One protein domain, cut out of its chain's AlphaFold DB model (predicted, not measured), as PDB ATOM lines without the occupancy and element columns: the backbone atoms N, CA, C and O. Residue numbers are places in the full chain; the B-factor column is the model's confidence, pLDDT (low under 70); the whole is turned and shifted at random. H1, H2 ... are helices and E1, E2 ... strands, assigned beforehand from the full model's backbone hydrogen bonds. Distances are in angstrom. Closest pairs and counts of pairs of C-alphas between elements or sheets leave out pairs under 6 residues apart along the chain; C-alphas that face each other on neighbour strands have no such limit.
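AT A GLANCE: This is residues 10 to 57 of the 71 residues of an uncharacterized protein of Microcystis aeruginosa PCC 9807 (UniProt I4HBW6). A loose rod has a long hairpin of two strands, E1 and E2, at one end and a wide loop, residues 14 to 36, with the small helix H1 at the other. The printed part has 48 residues, ordered H1, E1, E2, under half of them in named elements; the class is mostly strand and the sheet antiparallel. The radius of gyration of the C-alphas is 13.5 A, and the spans are 42 by 18 by 13 A.

IN THESE COORDINATES: Find C-alpha 10 at (84.289, 44.696, 19.769), where H1, residues 10 to 13, begins. E1, residues 37 to 46, runs 21.1 A and bends by 91 degrees at residue 43. E2, residues 49 to 56, runs 22.0 A to C-alpha 56 at (88.642, 27.809, 33.674).

HOW THE PARTS SIT: H1 is too short for an O i to N i+4 pair; its one O i to N i+3 pair is within range. H1 and E2 are apart. Look next at residues 21 to 22, which pair, parallel, with residues 37 to 38 of E1. E1 and E2 form an antiparallel hairpin at 152 degrees, with N 40 and O 53 within hydrogen-bond range at 2.8 A.

THE WHOLE: The C-alphas of Asp 14 and Asn 47 are farthest apart, 42.6 A. The link from H1 to E1 is long, 23 residues; that from E1 to E2 is tight. The printed part has no cut, and no printed residue is under 70 in pLDDT.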
ATOM      1  N   GLN A  10      83.342  44.629  20.885       88.38
ATOM      2  CA  GLN A  10      84.289  44.696  19.769       88.38
ATOM      3  C   GLN A  10      85.475  45.609  20.096       88.38
ATOM      4  O   GLN A  10      86.618  45.222  19.907       88.38
ATOM      5  N   GLN A  11      85.222  46.787  20.672       90.62
ATOM      6  CA  GLN A  11      86.283  47.720  21.067       90.62
ATOM      7  C   GLN A  11      87.222  47.122  22.120       90.62
ATOM      8  O   GLN A  11      88.413  47.415  22.112       90.62
ATOM      9  N   LEU A  12      86.701  46.291  23.031       87.75
ATOM     10  CA  LEU A  12      87.526  45.549  23.984       87.75
ATOM     11  C   LEU A  12      88.359  44.454  23.295       87.75
ATOM     12  O   LEU A  12      89.477  44.187  23.730       87.75
ATOM     13  N   TYR A  13      87.812  43.819  22.258       87.69
ATOM     14  CA  TYR A  13      88.504  42.802  21.465       87.69
ATOM     15  C   TYR A  13      89.625  43.385  20.595       87.69
ATOM     16  O   TYR A  13      90.668  42.763  20.442       87.69
ATOM     17  N   ASP A  14      89.448  44.600  20.078       90.69
ATOM     18  CA  ASP A  14      90.449  45.269  19.236       90.69
ATOM     19  C   ASP A  14      91.698  45.729  20.028       90.69
ATOM     20  O   ASP A  14      92.711  46.118  19.442       90.69
ATOM     21  N   LEU A  15      91.651  45.697  21.367       90.75
ATOM     22  CA  LEU A  15      92.804  45.945  22.237       90.75
ATOM     23  C   LEU A  15      93.751  44.728  22.258       90.75
ATOM     24  O   LEU A  15      93.314  43.599  22.075       90.75
ATOM     25  N   PRO A  16      95.046  44.898  22.585       90.56
ATOM     26  CA  PRO A  16      96.016  43.793  22.578       90.56
ATOM     27  C   PRO A  16      95.802  42.747  23.691       90.56
ATOM     28  O   PRO A  16      96.615  41.839  23.853       90.56
ATOM     29  N   PHE A  17      94.752  42.885  24.500       86.00
ATOM     30  CA  PHE A  17      94.472  42.001  25.621       86.00
ATOM     31  C   PHE A  17      93.722  40.746  25.165       86.00
ATOM     32  O   PHE A  17      92.748  40.838  24.430       86.00
ATOM     33  N   GLN A  18      94.147  39.577  25.646       88.94
ATOM     34  CA  GLN A  18      93.648  38.281  25.167       88.94
ATOM     35  C   GLN A  18      93.064  37.388  26.275       88.94
ATOM     36  O   GLN A  18      92.679  36.258  26.000       88.94
ATOM     37  N   HIS A  19      92.997  37.848  27.529       90.94
ATOM     38  CA  HIS A  19      92.723  36.970  28.678       90.94
ATOM     39  C   HIS A  19      91.481  37.375  29.476       90.94
ATOM     40  O   HIS A  19      91.570  37.991  30.533       90.94
ATOM     41  N   TYR A  20      90.288  37.061  28.978       91.06
ATOM     42  CA  TYR A  20      89.053  37.572  29.577       91.06
ATOM     43  C   TYR A  20      88.540  36.741  30.759       91.06
ATOM     44  O   TYR A  20      88.413  35.518  30.677       91.06
ATOM     45  N   TRP A  21      88.139  37.448  31.817       92.31
ATOM     46  CA  TRP A  21      87.394  36.927  32.963       92.31
ATOM     47  C   TRP A  21      85.952  37.452  32.947       92.31
ATOM     48  O   TRP A  21      85.716  38.639  32.699       92.31
ATOM     49  N   HIS A  22      84.992  36.560  33.187       92.81
ATOM     50  CA  HIS A  22      83.590  36.886  33.430       92.81
ATOM     51  C   HIS A  22      83.311  36.790  34.935       92.81
ATOM     52  O   HIS A  22      83.294  35.690  35.482       92.81
ATOM     53  N   SER A  23      83.091  37.927  35.598       91.62
ATOM     54  CA  SER A  23      82.611  37.962  36.988       91.62
ATOM     55  C   SER A  23      81.153  37.493  37.083       91.62
ATOM     56  O   SER A  23      80.501  37.304  36.064       91.62
ATOM     57  N   GLU A  24      80.584  37.358  38.279       91.75
ATOM     58  CA  GLU A  24      79.178  36.924  38.435       91.75
ATOM     59  C   GLU A  24      78.138  37.896  37.821       91.75
ATOM     60  O   GLU A  24      77.005  37.517  37.532       91.75
ATOM     61  N   SER A  25      78.534  39.136  37.517       88.25
ATOM     62  CA  SER A  25      77.633  40.151  36.961       88.25
ATOM     63  C   SER A  25      77.074  39.806  35.572       88.25
ATOM     64  O   SER A  25      77.760  39.241  34.722       88.25
ATOM     65  N   THR A  26      75.848  40.255  35.286       87.75
ATOM     66  CA  THR A  26      75.269  40.177  33.935       87.75
ATOM     67  C   THR A  26      75.864  41.263  33.038       87.75
ATOM     68  O   THR A  26      75.488  42.433  33.115       87.75
ATOM     69  N   VAL A  27      76.796  40.873  32.170       85.12
ATOM     70  CA  VAL A  27      77.477  41.755  31.213       85.12
ATOM     71  C   VAL A  27      77.418  41.164  29.802       85.12
ATOM     72  O   VAL A  27      77.288  39.949  29.652       85.12
ATOM     73  N   PRO A  28      77.515  41.983  28.739       83.88
ATOM     74  CA  PRO A  28      77.579  41.455  27.383       83.88
ATOM     75  C   PRO A  28      78.777  40.508  27.196       83.88
ATOM     76  O   PRO A  28      79.856  40.786  27.744       83.88
ATOM     77  N   PRO A  29      78.627  39.444  26.384       84.75
ATOM     78  CA  PRO A  29      79.721  38.535  26.065       84.75
ATOM     79  C   PRO A  29      80.861  39.277  25.359       84.75
ATOM     80  O   PRO A  29      80.626  40.267  24.660       84.75
ATOM     81  N   VAL A  30      82.095  38.790  25.511       85.00
ATOM     82  CA  VAL A  30      83.257  39.284  24.753       85.00
ATOM     83  C   VAL A  30      83.245  38.720  23.328       85.00
ATOM     84  O   VAL A  30      82.969  37.537  23.125       85.00
ATOM     85  N   ALA A  31      83.518  39.575  22.343       83.69
ATOM     86  CA  ALA A  31      83.471  39.249  20.930       83.69
ATOM     87  C   ALA A  31      84.562  38.232  20.577       83.69
ATOM     88  O   ALA A  31      85.683  38.326  21.072       83.69
ATOM     89  N   VAL A  32      84.216  37.287  19.696       86.31
ATOM     90  CA  VAL A  32      85.096  36.261  19.106       86.31
ATOM     91  C   VAL A  32      85.684  35.272  20.117       86.31
ATOM     92  O   VAL A  32      85.312  34.099  20.093       86.31
ATOM     93  N   ARG A  33      86.555  35.734  21.019       87.00
ATOM     94  CA  ARG A  33      87.435  34.916  21.858       87.00
ATOM     95  C   ARG A  33      86.717  34.142  22.971       87.00
ATOM     96  O   ARG A  33      87.204  33.085  23.314       87.00
ATOM     97  N   SER A  34      85.561  34.582  23.479       90.44
ATOM     98  CA  SER A  34      84.933  34.069  24.724       90.44
ATOM     99  C   SER A  34      85.791  34.306  25.990       90.44
ATOM    100  O   SER A  34      86.596  35.240  26.009       90.44
ATOM    101  N   TYR A  35      85.558  33.564  27.080       93.31
ATOM    102  CA  TYR A  35      86.192  33.771  28.392       93.31
ATOM    103  C   TYR A  35      87.093  32.599  28.773       93.31
ATOM    104  O   TYR A  35      86.741  31.446  28.556       93.31
ATOM    105  N   GLN A  36      88.215  32.901  29.425       95.12
ATOM    106  CA  GLN A  36      89.136  31.898  29.972       95.12
ATOM    107  C   GLN A  36      88.807  31.547  31.426       95.12
ATOM    108  O   GLN A  36      89.209  30.494  31.915       95.12
ATOM    109  N   MET A  37      88.062  32.411  32.119       95.12
ATOM    110  CA  MET A  37      87.573  32.181  33.475       95.12
ATOM    111  C   MET A  37      86.149  32.715  33.616       95.12
ATOM    112  O   MET A  37      85.865  33.838  33.191       95.12
ATOM    113  N   VAL A  38      85.272  31.930  34.238       94.69
ATOM    114  CA  VAL A  38      83.913  32.343  34.608       94.69
ATOM    115  C   VAL A  38      83.716  32.113  36.099       94.69
ATOM    116  O   VAL A  38      83.887  30.989  36.577       94.69
ATOM    117  N   GLN A  39      83.346  33.179  36.799       95.88
ATOM    118  CA  GLN A  39      82.992  33.178  38.209       95.88
ATOM    119  C   GLN A  39      81.480  33.006  38.376       95.88
ATOM    120  O   GLN A  39      80.687  33.624  37.666       95.88
ATOM    121  N   SER A  40      81.083  32.202  39.357       95.50
ATOM    122  CA  SER A  40      79.697  32.045  39.797       95.50
ATOM    123  C   SER A  40      79.610  32.069  41.319       95.50
ATOM    124  O   SER A  40      80.452  31.469  41.990       95.50
ATOM    125  N   TYR A  41      78.570  32.713  41.849       95.12
ATOM    126  CA  TYR A  41      78.270  32.694  43.278       95.12
ATOM    127  C   TYR A  41      77.955  31.273  43.766       95.12
ATOM    128  O   TYR A  41      77.253  30.508  43.094       95.12
ATOM    129  N   VAL A  42      78.430  30.941  44.968       94.81
ATOM    130  CA  VAL A  42      78.081  29.710  45.684       94.81
ATOM    131  C   VAL A  42      77.531  30.069  47.060       94.81
ATOM    132  O   VAL A  42      78.144  30.811  47.821       94.81
ATOM    133  N   ALA A  43      76.356  29.529  47.384       95.81
ATOM    134  CA  ALA A  43      75.699  29.801  48.662       95.81
ATOM    135  C   ALA A  43      76.335  29.057  49.848       95.81
ATOM    136  O   ALA A  43      76.205  29.485  50.994       95.81
ATOM    137  N   GLU A  44      76.986  27.924  49.584       96.75
ATOM    138  CA  GLU A  44      77.639  27.116  50.609       96.75
ATOM    139  C   GLU A  44      78.909  27.797  51.132       96.75
ATOM    140  O   GLU A  44      79.756  28.256  50.366       96.75
ATOM    141  N   LEU A  45      79.046  27.831  52.458       97.00
ATOM    142  CA  LEU A  45      80.229  28.357  53.124       97.00
ATOM    143  C   LEU A  45      81.254  27.243  53.335       97.00
ATOM    144  O   LEU A  45      80.917  26.170  53.831       97.00
ATOM    145  N   VAL A  46      82.527  27.539  53.096       96.44
ATOM    146  CA  VAL A  46      83.638  26.659  53.470       96.44
ATOM    147  C   VAL A  46      84.235  27.175  54.770       96.44
ATOM    148  O   VAL A  46      84.758  28.284  54.824       96.44
ATOM    149  N   ASN A  47      84.127  26.394  55.847       96.81
ATOM    150  CA  ASN A  47      84.568  26.793  57.192       96.81
ATOM    151  C   ASN A  47      83.981  28.142  57.660       96.81
ATOM    152  O   ASN A  47      84.655  28.928  58.324       96.81
ATOM    153  N   GLY A  48      82.725  28.425  57.298       97.12
ATOM    154  CA  GLY A  48      82.047  29.683  57.632       97.12
ATOM    155  C   GLY A  48      82.430  30.877  56.748       97.12
ATOM    156  O   GLY A  48      82.000  31.992  57.034       97.12
ATOM    157  N   ILE A  49      83.205  30.662  55.681       96.81
ATOM    158  CA  ILE A  49      83.651  31.698  54.742       96.81
ATOM    159  C   ILE A  49      82.940  31.504  53.400       96.81
ATOM    160  O   ILE A  49      82.902  30.395  52.868       96.81
ATOM    161  N   GLY A  50      82.376  32.585  52.855       96.56
ATOM    162  CA  GLY A  50      81.806  32.587  51.509       96.56
ATOM    163  C   GLY A  50      82.915  32.554  50.465       96.56
ATOM    164  O   GLY A  50      83.856  33.344  50.543       96.56
ATOM    165  N   ILE A  51      82.806  31.635  49.512       94.88
ATOM    166  CA  ILE A  51      83.730  31.509  48.388       94.88
ATOM    167  C   ILE A  51      82.944  31.565  47.083       94.88
ATOM    168  O   ILE A  51      81.847  31.017  46.992       94.88
ATOM    169  N   ASP A  52      83.519  32.198  46.066       95.75
ATOM    170  CA  ASP A  52      82.997  32.093  44.710       95.75
ATOM    171  C   ASP A  52      83.593  30.866  44.021       95.75
ATOM    172  O   ASP A  52      84.694  30.405  44.344       95.75
ATOM    173  N   ARG A  53      82.860  30.322  43.051       96.06
ATOM    174  CA  ARG A  53      83.353  29.250  42.194       96.06
ATOM    175  C   ARG A  53      83.853  29.827  40.885       96.06
ATOM    176  O   ARG A  53      83.051  30.315  40.092       96.06
ATOM    177  N   ASP A  54      85.140  29.640  40.631       96.06
ATOM    178  CA  ASP A  54      85.777  29.953  39.357       96.06
ATOM    179  C   ASP A  54      86.006  28.680  38.538       96.06
ATOM    180  O   ASP A  54      86.505  27.668  39.040       96.06
ATOM    181  N   ILE A  55      85.641  28.721  37.257       96.00
ATOM    182  CA  ILE A  55      85.899  27.643  36.300       96.00
ATOM    183  C   ILE A  55      86.725  28.199  35.154       96.00
ATOM    184  O   ILE A  55      86.392  29.243  34.585       96.00
ATOM    185  N   THR A  56      87.781  27.479  34.801       96.50
ATOM    186  CA  THR A  56      88.642  27.809  33.674       96.50
ATOM    187  C   THR A  56      88.198  27.111  32.396       96.50
ATOM    188  O   THR A  56      87.728  25.973  32.417       96.50
ATOM    189  N   TYR A  57      88.379  27.793  31.268       94.25
ATOM    190  CA  TYR A  57      88.049  27.298  29.936       94.25
ATOM    191  C   TYR A  57      89.175  27.613  28.954       94.25
ATOM    192  O   TYR A  57      89.955  28.546  29.156       94.25
TER     193      TYR A  57